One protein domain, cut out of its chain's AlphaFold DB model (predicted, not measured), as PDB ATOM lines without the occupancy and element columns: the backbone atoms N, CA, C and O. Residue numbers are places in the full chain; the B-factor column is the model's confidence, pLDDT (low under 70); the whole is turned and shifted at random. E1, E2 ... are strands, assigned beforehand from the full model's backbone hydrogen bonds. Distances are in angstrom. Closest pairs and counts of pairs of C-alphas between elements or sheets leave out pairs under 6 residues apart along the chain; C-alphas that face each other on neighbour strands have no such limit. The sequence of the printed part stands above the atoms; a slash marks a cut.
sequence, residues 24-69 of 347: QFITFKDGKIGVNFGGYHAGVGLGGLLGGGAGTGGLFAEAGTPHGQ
ATOM      1  N   GLN A  24     -25.882  -4.451 -44.281       67.50
ATOM      2  CA  GLN A  24     -24.728  -5.264 -43.926       67.50
ATOM      3  C   GLN A  24     -24.663  -6.433 -44.911       67.50
ATOM      4  O   GLN A  24     -25.299  -7.471 -44.730       67.50
ATOM      5  N   PHE A  25     -23.918  -6.222 -45.993       69.56
ATOM      6  CA  PHE A  25     -23.790  -7.166 -47.093       69.56
ATOM      7  C   PHE A  25     -23.065  -8.444 -46.688       69.56
ATOM      8  O   PHE A  25     -23.288  -9.476 -47.308       69.56
ATOM      9  N   ILE A  26     -22.228  -8.371 -45.649       79.69
ATOM     10  CA  ILE A  26     -21.528  -9.500 -45.043       79.69
ATOM     11  C   ILE A  26     -21.825  -9.478 -43.541       79.69
ATOM     12  O   ILE A  26     -21.678  -8.447 -42.887       79.69
ATOM     13  N   THR A  27     -22.270 -10.606 -42.999       77.81
ATOM     14  CA  THR A  27     -22.627 -10.784 -41.589       77.81
ATOM     15  C   THR A  27     -21.717 -11.834 -40.961       77.81
ATOM     16  O   THR A  27     -21.638 -12.950 -41.469       77.81
ATOM     17  N   PHE A  28     -21.096 -11.486 -39.833       80.25
ATOM     18  CA  PHE A  28     -20.395 -12.411 -38.941       80.25
ATOM     19  C   PHE A  28     -21.139 -12.432 -37.612       80.25
ATOM     20  O   PHE A  28     -20.999 -11.510 -36.809       80.25
ATOM     21  N   LYS A  29     -22.000 -13.427 -37.416       72.88
ATOM     22  CA  LYS A  29     -22.795 -13.563 -36.188       72.88
ATOM     23  C   LYS A  29     -22.855 -15.030 -35.809       72.88
ATOM     24  O   LYS A  29     -23.064 -15.862 -36.682       72.88
ATOM     25  N   ASP A  30     -22.625 -15.328 -34.535       71.62
ATOM     26  CA  ASP A  30     -22.811 -16.666 -33.960       71.62
ATOM     27  C   ASP A  30     -22.077 -17.788 -34.726       71.62
ATOM     28  O   ASP A  30     -22.617 -18.863 -34.960       71.62
ATOM     29  N   GLY A  31     -20.843 -17.528 -35.183       76.25
ATOM     30  CA  GLY A  31     -20.047 -18.509 -35.941       76.25
ATOM     31  C   GLY A  31     -20.519 -18.746 -37.383       76.25
ATOM     32  O   GLY A  31     -20.033 -19.664 -38.047       76.25
ATOM     33  N   LYS A  32     -21.441 -17.915 -37.880       84.31
ATOM     34  CA  LYS A  32     -21.924 -17.902 -39.259       84.31
ATOM     35  C   LYS A  32     -21.330 -16.728 -40.028       84.31
ATOM     36  O   LYS A  32     -21.326 -15.589 -39.557       84.31
ATOM     37  N   ILE A  33     -20.900 -17.021 -41.247       90.06
ATOM     38  CA  ILE A  33     -20.533 -16.057 -42.277       90.06
ATOM     39  C   ILE A  33     -21.665 -16.058 -43.298       90.06
ATOM     40  O   ILE A  33     -21.965 -17.089 -43.897       90.06
ATOM     41  N   GLY A  34     -22.319 -14.920 -43.494       91.75
ATOM     42  CA  GLY A  34     -23.418 -14.809 -44.447       91.75
ATOM     43  C   GLY A  34     -23.373 -13.539 -45.266       91.75
ATOM     44  O   GLY A  34     -22.720 -12.570 -44.894       91.75
ATOM     45  N   VAL A  35     -24.104 -13.551 -46.370       91.62
ATOM     46  CA  VAL A  35     -24.366 -12.394 -47.210       91.62
ATOM     47  C   VAL A  35     -25.858 -12.104 -47.274       91.62
ATOM     48  O   VAL A  35     -26.673 -13.025 -47.187       91.62
ATOM     49  N   ASN A  36     -26.223 -10.832 -47.421       91.25
ATOM     50  CA  ASN A  36     -27.605 -10.416 -47.650       91.25
ATOM     51  C   ASN A  36     -27.649  -9.249 -48.640       91.25
ATOM     52  O   ASN A  36     -27.114  -8.176 -48.365       91.25
ATOM     53  N   PHE A  37     -28.304  -9.465 -49.776       89.12
ATOM     54  CA  PHE A  37     -28.472  -8.486 -50.841       89.12
ATOM     55  C   PHE A  37     -29.934  -8.453 -51.276       89.12
ATOM     56  O   PHE A  37     -30.434  -9.410 -51.860       89.12
ATOM     57  N   GLY A  38     -30.636  -7.351 -50.999       86.31
ATOM     58  CA  GLY A  38     -32.006  -7.148 -51.488       86.31
ATOM     59  C   GLY A  38     -32.994  -8.247 -51.074       86.31
ATOM     60  O   GLY A  38     -33.912  -8.541 -51.830       86.31
ATOM     61  N   GLY A  39     -32.778  -8.883 -49.913       88.06
ATOM     62  CA  GLY A  39     -33.583  -9.994 -49.387       88.06
ATOM     63  C   GLY A  39     -33.147 -11.390 -49.857       88.06
ATOM     64  O   GLY A  39     -33.583 -12.388 -49.279       88.06
ATOM     65  N   TYR A  40     -32.240 -11.480 -50.832       93.31
ATOM     66  CA  TYR A  40     -31.485 -12.704 -51.081       93.31
ATOM     67  C   TYR A  40     -30.440 -12.855 -49.991       93.31
ATOM     68  O   TYR A  40     -29.688 -11.922 -49.713       93.31
ATOM     69  N   HIS A  41     -30.379 -14.021 -49.374       92.88
ATOM     70  CA  HIS A  41     -29.407 -14.300 -48.336       92.88
ATOM     71  C   HIS A  41     -28.748 -15.639 -48.589       92.88
ATOM     72  O   HIS A  41     -29.363 -16.558 -49.117       92.88
ATOM     73  N   ALA A  42     -27.491 -15.749 -48.198       93.75
ATOM     74  CA  ALA A  42     -26.801 -17.020 -48.118       93.75
ATOM     75  C   ALA A  42     -25.886 -16.997 -46.907       93.75
ATOM     76  O   ALA A  42     -25.453 -15.932 -46.472       93.75
ATOM     77  N   GLY A  43     -25.583 -18.146 -46.332       91.94
ATOM     78  CA  GLY A  43     -24.608 -18.203 -45.266       91.94
ATOM     79  C   GLY A  43     -24.153 -19.605 -44.972       91.94
ATOM     80  O   GLY A  43     -24.859 -20.571 -45.230       91.94
ATOM     81  N   VAL A  44     -22.954 -19.685 -44.429       91.75
ATOM     82  CA  VAL A  44     -22.329 -20.910 -43.963       91.75
ATOM     83  C   VAL A  44     -21.898 -20.706 -42.526       91.75
ATOM     84  O   VAL A  44     -21.533 -19.596 -42.136       91.75
ATOM     85  N   GLY A  45     -21.948 -21.746 -41.715       88.38
ATOM     86  CA  GLY A  45     -21.600 -21.601 -40.313       88.38
ATOM     87  C   GLY A  45     -21.345 -22.912 -39.613       88.38
ATOM     88  O   GLY A  45     -21.562 -23.999 -40.156       88.38
ATOM     89  N   LEU A  46     -20.873 -22.770 -38.385       82.38
ATOM     90  CA  LEU A  46     -20.752 -23.865 -37.438       82.38
ATOM     91  C   LEU A  46     -22.087 -24.027 -36.694       82.38
ATOM     92  O   LEU A  46     -22.715 -23.032 -36.342       82.38
ATOM     93  N   GLY A  47     -22.530 -25.268 -36.486       74.44
ATOM     94  CA  GLY A  47     -23.807 -25.593 -35.821       74.44
ATOM     95  C   GLY A  47     -24.763 -26.463 -36.648       74.44
ATOM     96  O   GLY A  47     -25.974 -26.267 -36.606       74.44
ATOM     97  N   GLY A  48     -24.229 -27.382 -37.457       61.50
ATOM     98  CA  GLY A  48     -25.015 -28.216 -38.370       61.50
ATOM     99  C   GLY A  48     -26.015 -29.173 -37.699       61.50
ATOM    100  O   GLY A  48     -25.716 -29.802 -36.695       61.50
ATOM    101  N   LEU A  49     -27.190 -29.272 -38.337       60.56
ATOM    102  CA  LEU A  49     -28.363 -30.159 -38.211       60.56
ATOM    103  C   LEU A  49     -28.640 -30.976 -36.930       60.56
ATOM    104  O   LEU A  49     -29.794 -31.027 -36.506       60.56
ATOM    105  N   LEU A  50     -27.689 -31.696 -36.353       54.62
ATOM    106  CA  LEU A  50     -27.992 -32.652 -35.290       54.62
ATOM    107  C   LEU A  50     -27.750 -32.001 -33.933       54.62
ATOM    108  O   LEU A  50     -26.642 -32.070 -33.448       54.62
ATOM    109  N   GLY A  51     -28.780 -31.415 -33.317       46.25
ATOM    110  CA  GLY A  51     -28.806 -31.111 -31.881       46.25
ATOM    111  C   GLY A  51     -28.778 -29.622 -31.537       46.25
ATOM    112  O   GLY A  51     -27.720 -29.001 -31.490       46.25
ATOM    113  N   GLY A  52     -29.956 -29.077 -31.209       43.94
ATOM    114  CA  GLY A  52     -30.167 -27.742 -30.638       43.94
ATOM    115  C   GLY A  52     -29.610 -27.582 -29.218       43.94
ATOM    116  O   GLY A  52     -30.335 -27.241 -28.290       43.94
ATOM    117  N   GLY A  53     -28.317 -27.831 -29.058       44.62
ATOM    118  CA  GLY A  53     -27.540 -27.597 -27.855       44.62
ATOM    119  C   GLY A  53     -26.121 -27.221 -28.261       44.62
ATOM    120  O   GLY A  53     -25.578 -27.770 -29.216       44.62
ATOM    121  N   ALA A  54     -25.518 -26.291 -27.525       39.75
ATOM    122  CA  ALA A  54     -24.206 -25.686 -27.786       39.75
ATOM    123  C   ALA A  54     -22.999 -26.664 -27.798       39.75
ATOM    124  O   ALA A  54     -21.857 -26.218 -27.778       39.75
ATOM    125  N   GLY A  55     -23.233 -27.979 -27.816       45.12
ATOM    126  CA  GLY A  55     -22.216 -29.034 -27.850       45.12
ATOM    127  C   GLY A  55     -22.301 -29.970 -29.057       45.12
ATOM    128  O   GLY A  55     -21.459 -30.854 -29.185       45.12
ATOM    129  N   THR A  56     -23.283 -29.802 -29.945       56.50
ATOM    130  CA  THR A  56     -23.435 -30.678 -31.110       56.50
ATOM    131  C   THR A  56     -22.838 -30.006 -32.342       56.50
ATOM    132  O   THR A  56     -23.376 -29.047 -32.894       56.50
ATOM    133  N   GLY A  57     -21.631 -30.452 -32.689       68.06
ATOM    134  CA  GLY A  57     -20.819 -29.883 -33.756       68.06
ATOM    135  C   GLY A  57     -21.389 -30.155 -35.146       68.06
ATOM    136  O   GLY A  57     -22.131 -31.111 -35.367       68.06
ATOM    137  N   GLY A  58     -21.007 -29.314 -36.107       82.25
ATOM    138  CA  GLY A  58     -21.373 -29.496 -37.504       82.25
ATOM    139  C   GLY A  58     -21.124 -28.268 -38.366       82.25
ATOM    140  O   GLY A  58     -20.894 -27.180 -37.840       82.25
ATOM    141  N   LEU A  59     -21.228 -28.440 -39.681       88.62
ATOM    142  CA  LEU A  59     -21.215 -27.357 -40.661       88.62
ATOM    143  C   LEU A  59     -22.595 -27.264 -41.300       88.62
ATOM    144  O   LEU A  59     -23.214 -28.288 -41.586       88.62
ATOM    145  N   PHE A  60     -23.065 -26.057 -41.573       90.44
ATOM    146  CA  PHE A  60     -24.250 -25.858 -42.395       90.44
ATOM    147  C   PHE A  60     -24.028 -24.773 -43.437       90.44
ATOM    148  O   PHE A  60     -23.154 -23.917 -43.298       90.44
ATOM    149  N   ALA A  61     -24.846 -24.834 -44.476       92.81
ATOM    150  CA  ALA A  61     -24.988 -23.842 -45.513       92.81
ATOM    151  C   ALA A  61     -26.480 -23.599 -45.743       92.81
ATOM    152  O   ALA A  61     -27.274 -24.537 -45.763       92.81
ATOM    153  N   GLU A  62     -26.868 -22.353 -45.944       92.62
ATOM    154  CA  GLU A  62     -28.221 -21.986 -46.324       92.62
ATOM    155  C   GLU A  62     -28.211 -20.876 -47.364       92.62
ATOM    156  O   GLU A  62     -27.273 -20.083 -47.445       92.62
ATOM    157  N   ALA A  63     -29.266 -20.827 -48.159       95.38
ATOM    158  CA  ALA A  63     -29.551 -19.754 -49.085       95.38
ATOM    159  C   ALA A  63     -31.057 -19.538 -49.163       95.38
ATOM    160  O   ALA A  63     -31.840 -20.476 -49.041       95.38
ATOM    161  N   GLY A  64     -31.475 -18.307 -49.396       95.56
ATOM    162  CA  GLY A  64     -32.873 -17.965 -49.520       95.56
ATOM    163  C   GLY A  64     -33.082 -16.695 -50.310       95.56
ATOM    164  O   GLY A  64     -32.164 -15.925 -50.592       95.56
ATOM    165  N   THR A  65     -34.328 -16.510 -50.696       94.88
ATOM    166  CA  THR A  65     -34.781 -15.408 -51.534       94.88
ATOM    167  C   THR A  65     -35.826 -14.581 -50.776       94.88
ATOM    168  O   THR A  65     -36.395 -15.062 -49.788       94.88
ATOM    169  N   PRO A  66     -36.153 -13.366 -51.248       92.75
ATOM    170  CA  PRO A  66     -37.181 -12.533 -50.625       92.75
ATOM    171  C   PRO A  66     -38.587 -13.150 -50.661       92.75
ATOM    172  O   PRO A  66     -39.446 -12.767 -49.872       92.75
ATOM    173  N   HIS A  67     -38.840 -14.082 -51.584       91.94
ATOM    174  CA  HIS A  67     -40.176 -14.623 -51.853       91.94
ATOM    175  C   HIS A  67     -40.444 -15.955 -51.135       91.94
ATOM    176  O   HIS A  67     -41.423 -16.640 -51.424       91.94
ATOM    177  N   GLY A  68     -39.596 -16.310 -50.165       90.38
ATOM    178  CA  GLY A  68     -39.795 -17.466 -49.291       90.38
ATOM    179  C   GLY A  68     -39.214 -18.776 -49.821       90.38
ATOM    180  O   GLY A  68     -39.281 -19.779 -49.111       90.38
ATOM    181  N   GLN A  69     -38.609 -18.788 -51.014       96.56
ATOM    182  CA  GLN A  69     -37.778 -19.911 -51.442       96.56
ATOM    183  C   GLN A  69     -36.506 -19.941 -50.608       96.56
ATOM    184  O   GLN A  69     -35.838 -18.911 -50.463       96.56
TER     185      GLN A  69
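Overview. This is residues 24 to 69 of the 347 residues of an uncharacterized protein of Bombyx mori (UniProt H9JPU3). One twisted sheet of four strands side by side in chain order, E1 E2 E3 E4, has both faces bare; residues 47 to 56 loop out beyond one end of the sheet, and residues 65 to 69 make a short tail that turns off the end of E4 and folds back on the side of E4 away from E3. The 46 printed residues have no named helix; the class is all strand, and the strands form a meander, each the antiparallel neighbour of the one before. The whole is only just loose, close to compact, with a radius of gyration of the C-alphas of 11.7 A, and elongated, spanning 34 by 21 by 12 A.

Arrangement. Inner strand E3, residues 40 to 46, forms a hairpin with edge strand E4, residues 57 to 64, at 178 degrees; N 43 and O 62 are within hydrogen-bond range, 2.8 A. E3 also forms a hairpin with E2, residues 32 to 37, at 176 degrees, with N 35 and O 42 at 2.7 A. E2 forms a hairpin with edge strand E1, residues 26 to 29, at 145 degrees, with N 27 and O 34 at 2.8 A. E1 and E4 are apart.

Along the chain. E1 begins at C-alpha 26 (-21.528, -9.500, -45.043). E3 measures 20.6 A and E4 23.1 A, ending at C-alpha 64 (-32.873, -17.965, -49.520).

Size, cuts and confidence. The farthest C-alphas, of Gly 38 and Gly 55, are 33.7 A apart. The printed part has no cut and no long link. Residues 24 to 25 and 48 to 57 have pLDDT under 70.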